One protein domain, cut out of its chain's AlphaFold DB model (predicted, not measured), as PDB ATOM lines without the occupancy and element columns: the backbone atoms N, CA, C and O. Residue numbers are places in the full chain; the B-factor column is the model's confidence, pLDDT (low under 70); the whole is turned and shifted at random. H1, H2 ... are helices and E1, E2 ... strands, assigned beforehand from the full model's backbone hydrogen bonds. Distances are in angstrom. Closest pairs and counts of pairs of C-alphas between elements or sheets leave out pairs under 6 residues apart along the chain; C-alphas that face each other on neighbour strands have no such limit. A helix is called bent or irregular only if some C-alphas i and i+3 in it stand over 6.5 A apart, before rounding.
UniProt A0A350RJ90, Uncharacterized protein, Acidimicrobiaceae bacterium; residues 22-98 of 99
ATOM      1  N   THR A  22      62.254 -89.333 -39.240       56.81
ATOM      2  CA  THR A  22      62.097 -87.965 -38.719       56.81
ATOM      3  C   THR A  22      63.093 -86.939 -39.274       56.81
ATOM      4  O   THR A  22      63.148 -85.840 -38.762       56.81
ATOM      5  N   HIS A  23      63.878 -87.274 -40.299       52.19
ATOM      6  CA  HIS A  23      64.911 -86.425 -40.873       52.19
ATOM      7  C   HIS A  23      64.881 -86.317 -42.403       52.19
ATOM      8  O   HIS A  23      65.536 -85.431 -42.930       52.19
ATOM      9  N   LEU A  24      64.129 -87.154 -43.137       56.31
ATOM     10  CA  LEU A  24      64.164 -87.091 -44.609       56.31
ATOM     11  C   LEU A  24      63.501 -85.823 -45.157       56.31
ATOM     12  O   LEU A  24      64.004 -85.243 -46.115       56.31
ATOM     13  N   ASP A  25      62.427 -85.357 -44.516       56.88
ATOM     14  CA  ASP A  25      61.731 -84.130 -44.920       56.88
ATOM     15  C   ASP A  25      62.604 -82.871 -44.752       56.88
ATOM     16  O   ASP A  25      62.368 -81.868 -45.418       56.88
ATOM     17  N   HIS A  26      63.621 -82.909 -43.882       60.84
ATOM     18  CA  HIS A  26      64.540 -81.787 -43.635       60.84
ATOM     19  C   HIS A  26      65.751 -81.796 -44.576       60.84
ATOM     20  O   HIS A  26      66.448 -80.792 -44.686       60.84
ATOM     21  N   CYS A  27      66.013 -82.920 -45.251       62.41
ATOM     22  CA  CYS A  27      67.144 -83.068 -46.168       62.41
ATOM     23  C   CYS A  27      66.929 -82.363 -47.515       62.41
ATOM     24  O   CYS A  27      67.856 -82.313 -48.319       62.41
ATOM     25  N   VAL A  28      65.728 -81.839 -47.780       68.88
ATOM     26  CA  VAL A  28      65.410 -81.138 -49.025       68.88
ATOM     27  C   VAL A  28      64.822 -79.777 -48.685       68.88
ATOM     28  O   VAL A  28      63.732 -79.674 -48.125       68.88
ATOM     29  N   THR A  29      65.555 -78.720 -49.018       79.31
ATOM     30  CA  THR A  29      65.082 -77.344 -48.858       79.31
ATOM     31  C   THR A  29      63.983 -77.042 -49.877       79.31
ATOM     32  O   THR A  29      63.981 -77.590 -50.981       79.31
ATOM     33  N   LYS A  30      63.044 -76.154 -49.525       76.75
ATOM     34  CA  LYS A  30      61.955 -75.736 -50.431       76.75
ATOM     35  C   LYS A  30      62.472 -75.121 -51.736       76.75
ATOM     36  O   LYS A  30      61.793 -75.216 -52.752       76.75
ATOM     37  N   ASP A  31      63.677 -74.563 -51.698       84.69
ATOM     38  CA  ASP A  31      64.340 -73.919 -52.834       84.69
ATOM     39  C   ASP A  31      65.022 -74.924 -53.779       84.69
ATOM     40  O   ASP A  31      65.566 -74.548 -54.816       84.69
ATOM     41  N   HIS A  32      65.008 -76.219 -53.447       82.19
ATOM     42  CA  HIS A  32      65.575 -77.247 -54.306       82.19
ATOM     43  C   HIS A  32      64.730 -77.413 -55.589       82.19
ATOM     44  O   HIS A  32      63.517 -77.628 -55.487       82.19
ATOM     45  N   PRO A  33      65.330 -77.447 -56.798       86.25
ATOM     46  CA  PRO A  33      64.595 -77.533 -58.071       86.25
ATOM     47  C   PRO A  33      63.644 -78.735 -58.171       86.25
ATOM     48  O   PRO A  33      62.625 -78.695 -58.854       86.25
ATOM     49  N   GLN A  34      63.971 -79.818 -57.464       81.94
ATOM     50  CA  GLN A  34      63.191 -81.058 -57.432       81.94
ATOM     51  C   GLN A  34      62.430 -81.269 -56.113       81.94
ATOM     52  O   GLN A  34      61.990 -82.386 -55.840       81.94
ATOM     53  N   PHE A  35      62.262 -80.230 -55.284       81.00
ATOM     54  CA  PHE A  35      61.635 -80.335 -53.959       81.00
ATOM     55  C   PHE A  35      60.306 -81.096 -53.996       81.00
ATOM     56  O   PHE A  35      60.104 -82.028 -53.219       81.00
ATOM     57  N   ASN A  36      59.420 -80.768 -54.940       77.25
ATOM     58  CA  ASN A  36      58.104 -81.402 -55.057       77.25
ATOM     59  C   ASN A  36      58.183 -82.886 -55.436       77.25
ATOM     60  O   ASN A  36      57.410 -83.694 -54.921       77.25
ATOM     61  N   GLN A  37      59.107 -83.256 -56.322       77.75
ATOM     62  CA  GLN A  37      59.300 -84.643 -56.741       77.75
ATOM     63  C   GLN A  37      59.862 -85.477 -55.587       77.75
ATOM     64  O   GLN A  37      59.309 -86.524 -55.257       77.75
ATOM     65  N   ILE A  38      60.912 -84.983 -54.929       73.50
ATOM     66  CA  ILE A  38      61.557 -85.689 -53.819       73.50
ATOM     67  C   ILE A  38      60.610 -85.773 -52.616       73.50
ATOM     68  O   ILE A  38      60.453 -86.844 -52.037       73.50
ATOM     69  N   SER A  39      59.887 -84.694 -52.303       73.50
ATOM     70  CA  SER A  39      58.856 -84.694 -51.258       73.50
ATOM     71  C   SER A  39      57.767 -85.727 -51.527       73.50
ATOM     72  O   SER A  39      57.345 -86.412 -50.603       73.50
ATOM     73  N   LYS A  40      57.309 -85.879 -52.778       70.69
ATOM     74  CA  LYS A  40      56.333 -86.923 -53.136       70.69
ATOM     75  C   LYS A  40      56.898 -88.325 -52.919       70.69
ATOM     76  O   LYS A  40      56.198 -89.162 -52.367       70.69
ATOM     77  N   ILE A  41      58.157 -88.569 -53.284       71.56
ATOM     78  CA  ILE A  41      58.816 -89.867 -53.067       71.56
ATOM     79  C   ILE A  41      58.950 -90.167 -51.567       71.56
ATOM     80  O   ILE A  41      58.598 -91.257 -51.132       71.56
ATOM     81  N   ILE A  42      59.390 -89.192 -50.764       69.00
ATOM     82  CA  ILE A  42      59.521 -89.334 -49.303       69.00
ATOM     83  C   ILE A  42      58.151 -89.554 -48.638       69.00
ATOM     84  O   ILE A  42      58.035 -90.306 -47.669       69.00
ATOM     85  N   ARG A  43      57.101 -88.905 -49.157       67.00
ATOM     86  CA  ARG A  43      55.732 -88.981 -48.623       67.00
ATOM     87  C   ARG A  43      54.938 -90.184 -49.121       67.00
ATOM     88  O   ARG A  43      53.960 -90.534 -48.461       67.00
ATOM     89  N   ASN A  44      55.337 -90.822 -50.222       68.00
ATOM     90  CA  ASN A  44      54.754 -92.074 -50.700       68.00
ATOM     91  C   ASN A  44      55.191 -93.211 -49.773       68.00
ATOM     92  O   ASN A  44      56.135 -93.956 -50.032       68.00
ATOM     93  N   ARG A  45      54.509 -93.291 -48.632       74.12
ATOM     94  CA  ARG A  45      54.725 -94.317 -47.620       74.12
ATOM     95  C   ARG A  45      54.059 -95.605 -48.070       74.12
ATOM     96  O   ARG A  45      52.909 -95.603 -48.500       74.12
ATOM     97  N   ARG A  46      54.786 -96.703 -47.914       86.69
ATOM     98  CA  ARG A  46      54.272 -98.046 -48.177       86.69
ATOM     99  C   ARG A  46      53.245 -98.428 -47.127       86.69
ATOM    100  O   ARG A  46      53.401 -98.067 -45.956       86.69
ATOM    101  N   ILE A  47      52.238 -99.179 -47.560       91.44
ATOM    102  CA  ILE A  47      51.238 -99.799 -46.695       91.44
ATOM    103  C   ILE A  47      51.422-101.313 -46.770       91.44
ATOM    104  O   ILE A  47      51.756-101.859 -47.824       91.44
ATOM    105  N   GLY A  48      51.300-101.980 -45.631       95.00
ATOM    106  CA  GLY A  48      51.473-103.421 -45.524       95.00
ATOM    107  C   GLY A  48      50.693-104.017 -44.366       95.00
ATOM    108  O   GLY A  48      50.078-103.299 -43.576       95.00
ATOM    109  N   THR A  49      50.724-105.340 -44.281       97.62
ATOM    110  CA  THR A  49      50.075-106.128 -43.230       97.62
ATOM    111  C   THR A  49      51.128-106.775 -42.342       97.62
ATOM    112  O   THR A  49      52.151-107.256 -42.831       97.62
ATOM    113  N   VAL A  50      50.892-106.779 -41.031       97.12
ATOM    114  CA  VAL A  50      51.697-107.557 -40.082       97.12
ATOM    115  C   VAL A  50      51.360-109.040 -40.235       97.12
ATOM    116  O   VAL A  50      50.253-109.451 -39.908       97.12
ATOM    117  N   GLU A  51      52.324-109.841 -40.674       97.81
ATOM    118  CA  GLU A  51      52.186-111.300 -40.804       97.81
ATOM    119  C   GLU A  51      52.667-112.030 -39.543       97.81
ATOM    120  O   GLU A  51      52.106-113.045 -39.144       97.81
ATOM    121  N   GLU A  52      53.691-111.494 -38.872       96.81
ATOM    122  CA  GLU A  52      54.291-112.118 -37.689       96.81
ATOM    123  C   GLU A  52      54.904-111.064 -36.759       96.81
ATOM    124  O   GLU A  52      55.413-110.039 -37.221       96.81
ATOM    125  N   ILE A  53      54.905-111.331 -35.450       94.94
ATOM    126  CA  ILE A  53      55.671-110.573 -34.452       94.94
ATOM    127  C   ILE A  53      56.855-111.421 -33.995       94.94
ATOM    128  O   ILE A  53      56.677-112.525 -33.489       94.94
ATOM    129  N   VAL A  54      58.061-110.874 -34.126       94.06
ATOM    130  CA  VAL A  54      59.316-111.575 -33.843       94.06
ATOM    131  C   VAL A  54      60.070-110.831 -32.750       94.06
ATOM    132  O   VAL A  54      60.283-109.626 -32.846       94.06
ATOM    133  N   VAL A  55      60.531-111.537 -31.719       92.06
ATOM    134  CA  VAL A  55      61.416-110.962 -30.698       92.06
ATOM    135  C   VAL A  55      62.822-111.494 -30.919       92.06
ATOM    136  O   VAL A  55      63.051-112.698 -30.839       92.06
ATOM    137  N   GLN A  56      63.769-110.601 -31.188       92.25
ATOM    138  CA  GLN A  56      65.185-110.951 -31.310       92.25
ATOM    139  C   GLN A  56      65.969-110.334 -30.160       92.25
ATOM    140  O   GLN A  56      65.599-109.280 -29.650       92.25
ATOM    141  N   LYS A  57      67.052-110.987 -29.739       91.94
ATOM    142  CA  LYS A  57      67.972-110.414 -28.755       91.94
ATOM    143  C   LYS A  57      69.088-109.664 -29.475       91.94
ATOM    144  O   LYS A  57      69.618-110.166 -30.462       91.94
ATOM    145  N   ASP A  58      69.439-108.481 -28.982       87.81
ATOM    146  CA  ASP A  58      70.636-107.777 -29.432       87.81
ATOM    147  C   ASP A  58      71.913-108.450 -28.897       87.81
ATOM    148  O   ASP A  58      71.869-109.388 -28.095       87.81
ATOM    149  N   SER A  59      73.075-107.954 -29.321       88.88
ATOM    150  CA  SER A  59      74.377-108.457 -28.864       88.88
ATOM    151  C   SER A  59      74.631-108.278 -27.360       88.88
ATOM    152  O   SER A  59      75.563-108.875 -26.830       88.88
ATOM    153  N   ARG A  60      73.814-107.475 -26.665       91.38
ATOM    154  CA  ARG A  60      73.849-107.245 -25.211       91.38
ATOM    155  C   ARG A  60      72.786-108.067 -24.469       91.38
ATOM    156  O   ARG A  60      72.703-107.988 -23.248       91.38
ATOM    157  N   GLY A  61      71.992-108.865 -25.185       89.88
ATOM    158  CA  GLY A  61      70.925-109.701 -24.641       89.88
ATOM    159  C   GLY A  61      69.572-109.002 -24.477       89.88
ATOM    160  O   GLY A  61      68.632-109.639 -23.997       89.88
ATOM    161  N   HIS A  62      69.428-107.737 -24.880       89.38
ATOM    162  CA  HIS A  62      68.154-107.026 -24.800       89.38
ATOM    163  C   HIS A  62      67.174-107.511 -25.862       89.38
ATOM    164  O   HIS A  62      67.522-107.659 -27.032       89.38
ATOM    165  N   ALA A  63      65.919-107.704 -25.462       90.62
ATOM    166  CA  ALA A  63      64.845-108.047 -26.379       90.62
ATOM    167  C   ALA A  63      64.440-106.834 -27.231       90.62
ATOM    168  O   ALA A  63      64.022-105.799 -26.710       90.62
ATOM    169  N   ILE A  64      64.511-106.993 -28.548       89.94
ATOM    170  CA  ILE A  64      64.037-106.044 -29.546       89.94
ATOM    171  C   ILE A  64      62.841-106.659 -30.269       89.94
ATOM    172  O   ILE A  64      62.894-107.785 -30.766       89.94
ATOM    173  N   ASN A  65      61.759-105.887 -30.344       91.12
ATOM    174  CA  ASN A  65      60.553-106.281 -31.059       91.12
ATOM    175  C   ASN A  65      60.670-105.925 -32.547       91.12
ATOM    176  O   ASN A  65      60.847-104.759 -32.927       91.12
ATOM    177  N   TYR A  66      60.492-106.937 -33.378       93.56
ATOM    178  CA  TYR A  66      60.383-106.864 -34.824       93.56
ATOM    179  C   TYR A  66      59.017-107.386 -35.278       93.56
ATOM    180  O   TYR A  66      58.286-108.029 -34.526       93.56
ATOM    181  N   ALA A  67      58.674-107.096 -36.525       95.38
ATOM    182  CA  ALA A  67      57.509-107.637 -37.200       95.38
ATOM    183  C   ALA A  67      57.871-108.014 -38.639       95.38
ATOM    184  O   ALA A  67      58.638-107.297 -39.291       95.38
ATOM    185  N   MET A  68      57.318-109.118 -39.131       97.12
ATOM    186  CA  MET A  68      57.340-109.457 -40.552       97.12
ATOM    187  C   MET A  68      56.167-108.760 -41.228       97.12
ATOM    188  O   MET A  68      55.019-108.982 -40.853       97.12
ATOM    189  N   ILE A  69      56.458-107.900 -42.202       97.00
ATOM    190  CA  ILE A  69      55.456-107.103 -42.911       97.00
ATOM    191  C   ILE A  69      55.388-107.537 -44.367       97.00
ATOM    192  O   ILE A  69      56.397-107.465 -45.076       97.00
ATOM    193  N   LEU A  70      54.202-107.929 -44.822       97.19
ATOM    194  CA  LEU A  70      53.896-108.056 -46.240       97.19
ATOM    195  C   LEU A  70      53.384-106.707 -46.748       97.19
ATOM    196  O   LEU A  70      52.247-106.320 -46.488       97.19
ATOM    197  N   TRP A  71      54.249-105.958 -47.428       94.69
ATOM    198  CA  TRP A  71      53.839-104.715 -48.086       94.69
ATOM    199  C   TRP A  71      53.041-105.025 -49.348       94.69
ATOM    200  O   TRP A  71      53.376-105.973 -50.052       94.69
ATOM    201  N   ASP A  72      52.060-104.184 -49.672       92.62
ATOM    202  CA  ASP A  72      51.134-104.415 -50.795       92.62
ATOM    203  C   ASP A  72      51.846-104.561 -52.151       92.62
ATOM    204  O   ASP A  72      51.372-105.243 -53.055       92.62
ATOM    205  N   GLU A  73      53.004-103.920 -52.293       89.56
ATOM    206  CA  GLU A  73      53.834-103.933 -53.501       89.56
ATOM    207  C   GLU A  73      54.815-105.119 -53.580       89.56
ATOM    208  O   GLU A  73      55.508-105.286 -54.586       89.56
ATOM    209  N   PHE A  74      54.903-105.954 -52.539       90.50
ATOM    210  CA  PHE A  74      55.804-107.105 -52.489       90.50
ATOM    211  C   PHE A  74      55.041-108.425 -52.359       90.50
ATOM    212  O   PHE A  74      53.916-108.490 -51.885       90.50
ATOM    213  N   LYS A  75      55.693-109.514 -52.778       93.62
ATOM    214  CA  LYS A  75      55.141-110.880 -52.713       93.62
ATOM    215  C   LYS A  75      55.572-111.658 -51.471       93.62
ATOM    216  O   LYS A  75      55.093-112.764 -51.254       93.62
ATOM    217  N   SER A  76      56.521-111.126 -50.705       95.12
ATOM    218  CA  SER A  76      57.088-111.797 -49.541       95.12
ATOM    219  C   SER A  76      57.224-110.843 -48.354       95.12
ATOM    220  O   SER A  76      57.537-109.659 -48.552       95.12
ATOM    221  N   PRO A  77      57.015-111.341 -47.122       96.06
ATOM    222  CA  PRO A  77      57.180-110.534 -45.925       96.06
ATOM    223  C   PRO A  77      58.637-110.108 -45.703       96.06
ATOM    224  O   PRO A  77      59.577-110.835 -46.033       96.06
ATOM    225  N   ARG A  78      58.837-108.934 -45.102       94.62
ATOM    226  CA  ARG A  78      60.157-108.399 -44.729       94.62
ATOM    227  C   ARG A  78      60.203-108.053 -43.248       94.62
ATOM    228  O   ARG A  78      59.218-107.572 -42.699       94.62
ATOM    229  N   LEU A  79      61.354-108.254 -42.610       94.75
ATOM    230  CA  LEU A  79      61.544-107.953 -41.192       94.75
ATOM    231  C   LEU A  79      61.735-106.445 -40.972       94.75
ATOM    232  O   LEU A  79      62.630-105.830 -41.553       94.75
ATOM    233  N   HIS A  80      60.937-105.855 -40.086       92.69
ATOM    234  CA  HIS A  80      61.028-104.451 -39.697       92.69
ATOM    235  C   HIS A  80      61.015-104.295 -38.179       92.69
ATOM    236  O   HIS A  80      60.329-105.015 -37.461       92.69
ATOM    237  N   HIS A  81      61.755-103.311 -37.672       91.00
ATOM    238  CA  HIS A  81      61.666-102.931 -36.265       91.00
ATOM    239  C   HIS A  81      60.304-102.275 -36.001       91.00
ATOM    240  O   HIS A  81      59.938-101.339 -36.712       91.00
ATOM    241  N   VAL A  82      59.590-102.688 -34.947       90.31
ATOM    242  CA  VAL A  82      58.227-102.179 -34.675       90.31
ATOM    243  C   VAL A  82      58.144-100.658 -34.491       90.31
ATOM    244  O   VAL A  82      57.126-100.062 -34.812       90.31
ATOM    245  N   MET A  83      59.223 -99.995 -34.050       86.62
ATOM    246  CA  MET A  83      59.274 -98.530 -33.915       86.62
ATOM    247  C   MET A  83      59.221 -97.792 -35.260       86.62
ATOM    248  O   MET A  83      58.978 -96.588 -35.294       86.62
ATOM    249  N   ARG A  84      59.475 -98.491 -36.372       86.06
ATOM    250  CA  ARG A  84      59.397 -97.937 -37.730       86.06
ATOM    251  C   ARG A  84      58.030 -98.138 -38.372       86.06
ATOM    252  O   ARG A  84      57.897 -97.919 -39.569       86.06
ATOM    253  N   LEU A  85      57.031 -98.562 -37.610       88.75
ATOM    254  CA  LEU A  85      55.707 -98.888 -38.110       88.75
ATOM    255  C   LEU A  85      54.663 -98.099 -37.322       88.75
ATOM    256  O   LEU A  85      54.806 -97.888 -36.118       88.75
ATOM    257  N   ARG A  86      53.608 -97.658 -38.002       88.62
ATOM    258  CA  ARG A  86      52.405 -97.099 -37.367       88.62
ATOM    259  C   ARG A  86      51.183 -97.776 -37.945       88.62
ATOM    260  O   ARG A  86      51.190 -98.080 -39.134       88.62
ATOM    261  N   LYS A  87      50.131 -97.962 -37.148       90.00
ATOM    262  CA  LYS A  87      48.849 -98.412 -37.693       90.00
ATOM    263  C   LYS A  87      48.299 -97.350 -38.642       90.00
ATOM    264  O   LYS A  87      48.388 -96.157 -38.354       90.00
ATOM    265  N   VAL A  88      47.730 -97.787 -39.762       87.88
ATOM    266  CA  VAL A  88      47.073 -96.894 -40.732       87.88
ATOM    267  C   VAL A  88      45.964 -96.091 -40.044       87.88
ATOM    268  O   VAL A  88      45.870 -94.883 -40.238       87.88
ATOM    269  N   GLU A  89      45.181 -96.746 -39.187       83.50
ATOM    270  CA  GLU A  89      44.080 -96.133 -38.432       83.50
ATOM    271  C   GLU A  89      44.544 -94.953 -37.562       83.50
ATOM    272  O   GLU A  89      43.900 -93.902 -37.542       83.50
ATOM    273  N   ASP A  90      45.700 -95.090 -36.907       75.94
ATOM    274  CA  ASP A  90      46.265 -94.048 -36.045       75.94
ATOM    275  C   ASP A  90      46.810 -92.856 -36.863       75.94
ATOM    276  O   ASP A  90      46.739 -91.710 -36.417       75.94
ATOM    277  N   ASP A  91      47.336 -93.094 -38.074       69.50
ATOM    278  CA  ASP A  91      47.808 -92.023 -38.971       69.50
ATOM    279  C   ASP A  91      46.645 -91.223 -39.578       69.50
ATOM    280  O   ASP A  91      46.769 -90.013 -39.776       69.50
ATOM    281  N   ILE A  92      45.505 -91.874 -39.837       63.22
ATOM    282  CA  ILE A  92      44.284 -91.209 -40.315       63.22
ATOM    283  C   ILE A  92      43.689 -90.346 -39.196       63.22
ATOM    284  O   ILE A  92      43.455 -89.158 -39.410       63.22
ATOM    285  N   ALA A  93      43.529 -90.895 -37.987       58.25
ATOM    286  CA  ALA A  93      42.991 -90.157 -36.841       58.25
ATOM    287  C   ALA A  93      43.847 -88.935 -36.453       58.25
ATOM    288  O   ALA A  93      43.316 -87.902 -36.039       58.25
ATOM    289  N   GLY A  94      45.172 -89.018 -36.621       55.31
ATOM    290  CA  GLY A  94      46.084 -87.898 -36.382       55.31
ATOM    291  C   GLY A  94      45.953 -86.742 -37.383       55.31
ATOM    292  O   GLY A  94      46.286 -85.613 -37.036       55.31
ATOM    293  N   LYS A  95      45.457 -86.993 -38.602       51.59
ATOM    294  CA  LYS A  95      45.251 -85.952 -39.628       51.59
ATOM    295  C   LYS A  95      43.919 -85.225 -39.465       51.59
ATOM    296  O   LYS A  95      43.865 -84.024 -39.702       51.59
ATOM    297  N   THR A  96      42.874 -85.918 -39.015       47.19
ATOM    298  CA  THR A  96      41.536 -85.330 -38.824       47.19
ATOM    299  C   THR A  96      41.508 -84.274 -37.716       47.19
ATOM    300  O   THR A  96      40.756 -83.315 -37.808       47.19
ATOM    301  N   ASN A  97      42.359 -84.406 -36.695       40.12
ATOM    302  CA  ASN A  97      42.436 -83.461 -35.572       40.12
ATOM    303  C   ASN A  97      43.382 -82.268 -35.816       40.12
ATOM    304  O   ASN A  97      43.618 -81.482 -34.901       40.12
ATOM    305  N   ALA A  98      43.968 -82.160 -37.012       41.12
ATOM    306  CA  ALA A  98      44.900 -81.095 -37.389       41.12
ATOM    307  C   ALA A  98      44.351 -80.178 -38.503       41.12
ATOM    308  O   ALA A  98      45.130 -79.448 -39.117       41.12
TER     309      ALA A  98
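What this domain is: This is residues 22 to 98 of the 99 residues of an uncharacterized protein of Acidimicrobiaceae bacterium (UniProt A0A350RJ90). A long, bent hairpin of E1 and E2, with short E3 beside E2, makes a strongly twisted three-stranded sheet with no named helix on it. H1, with the unnamed residues 22 to 34, lies at the end of the longest axis opposite the turn between E1 and E2, while residues 89 to 98, most of them in H2, stick out separately. The printed part has 77 residues, with two named helices and four named strands in the order H1, E1, E2, E3, E4, H2, a mixed class of helices and strands. The sheet's order is E1, E2, E3, antiparallel throughout, and E4 pairs with no named strand. The whole is loose, with a radius of gyration of the C-alphas of 16.1 A and spans of 46 by 31 by 29 A.

How they stand to each other: Residues 22 to 34 hold no named element and precede H1, residues 35 to 43, which is not on the sheet. A tight link of three residues joins H1 to E1, residues 47 to 57, an edge strand that bends by 72 degrees at residue 51. E1 and E2, residues 63 to 71, form a hairpin, antiparallel at 155 degrees, with N 51 and O 68 2.8 A apart and N 66 and O 54 2.7 A apart, both within hydrogen-bond range. E2 and the other edge strand, E3, residues 78 to 81, form a second hairpin, antiparallel at 139 degrees, with N 67 and O 80 within hydrogen-bond range at 2.8 A. E1, E2 and E3 are a meander, each strand the antiparallel neighbour of the one before. E4, residues 85 to 87, and E3 meet only through their link, and E4 and E1 are near each other, with 8 pairs of C-alphas within 10 A. H2, residues 88 to 96, is not on the sheet; its closest C-alpha to E1 is that of Val 88, 7.8 A from that of Ile 47. H1 and H2 are apart. In H1 and H2 every O i to N i+4 pair is within hydrogen-bond range.

Where its parts are: H1 begins with C-alpha 35 at (61.635, -80.335, -53.959) and is 11.8 A long from first to last C-alpha. E1 measures 26.7 A, ending with C-alpha 57 at (67.972, -110.414, -28.755), and E2 measures 24.6 A. E3 measures 10.2 A and E4 6.9 A. H2 measures 13.0 A and ends with C-alpha 96 at (41.536, -85.330, -38.824).

The domain as a whole: The two C-alphas farthest apart are those of Pro 33 and Gly 61, at 46.8 A. The printed part has no cut and no long link. Its mean pLDDT is 81.4, with values under 70 at residues 22 to 28, 42 to 44 and 91 to 98.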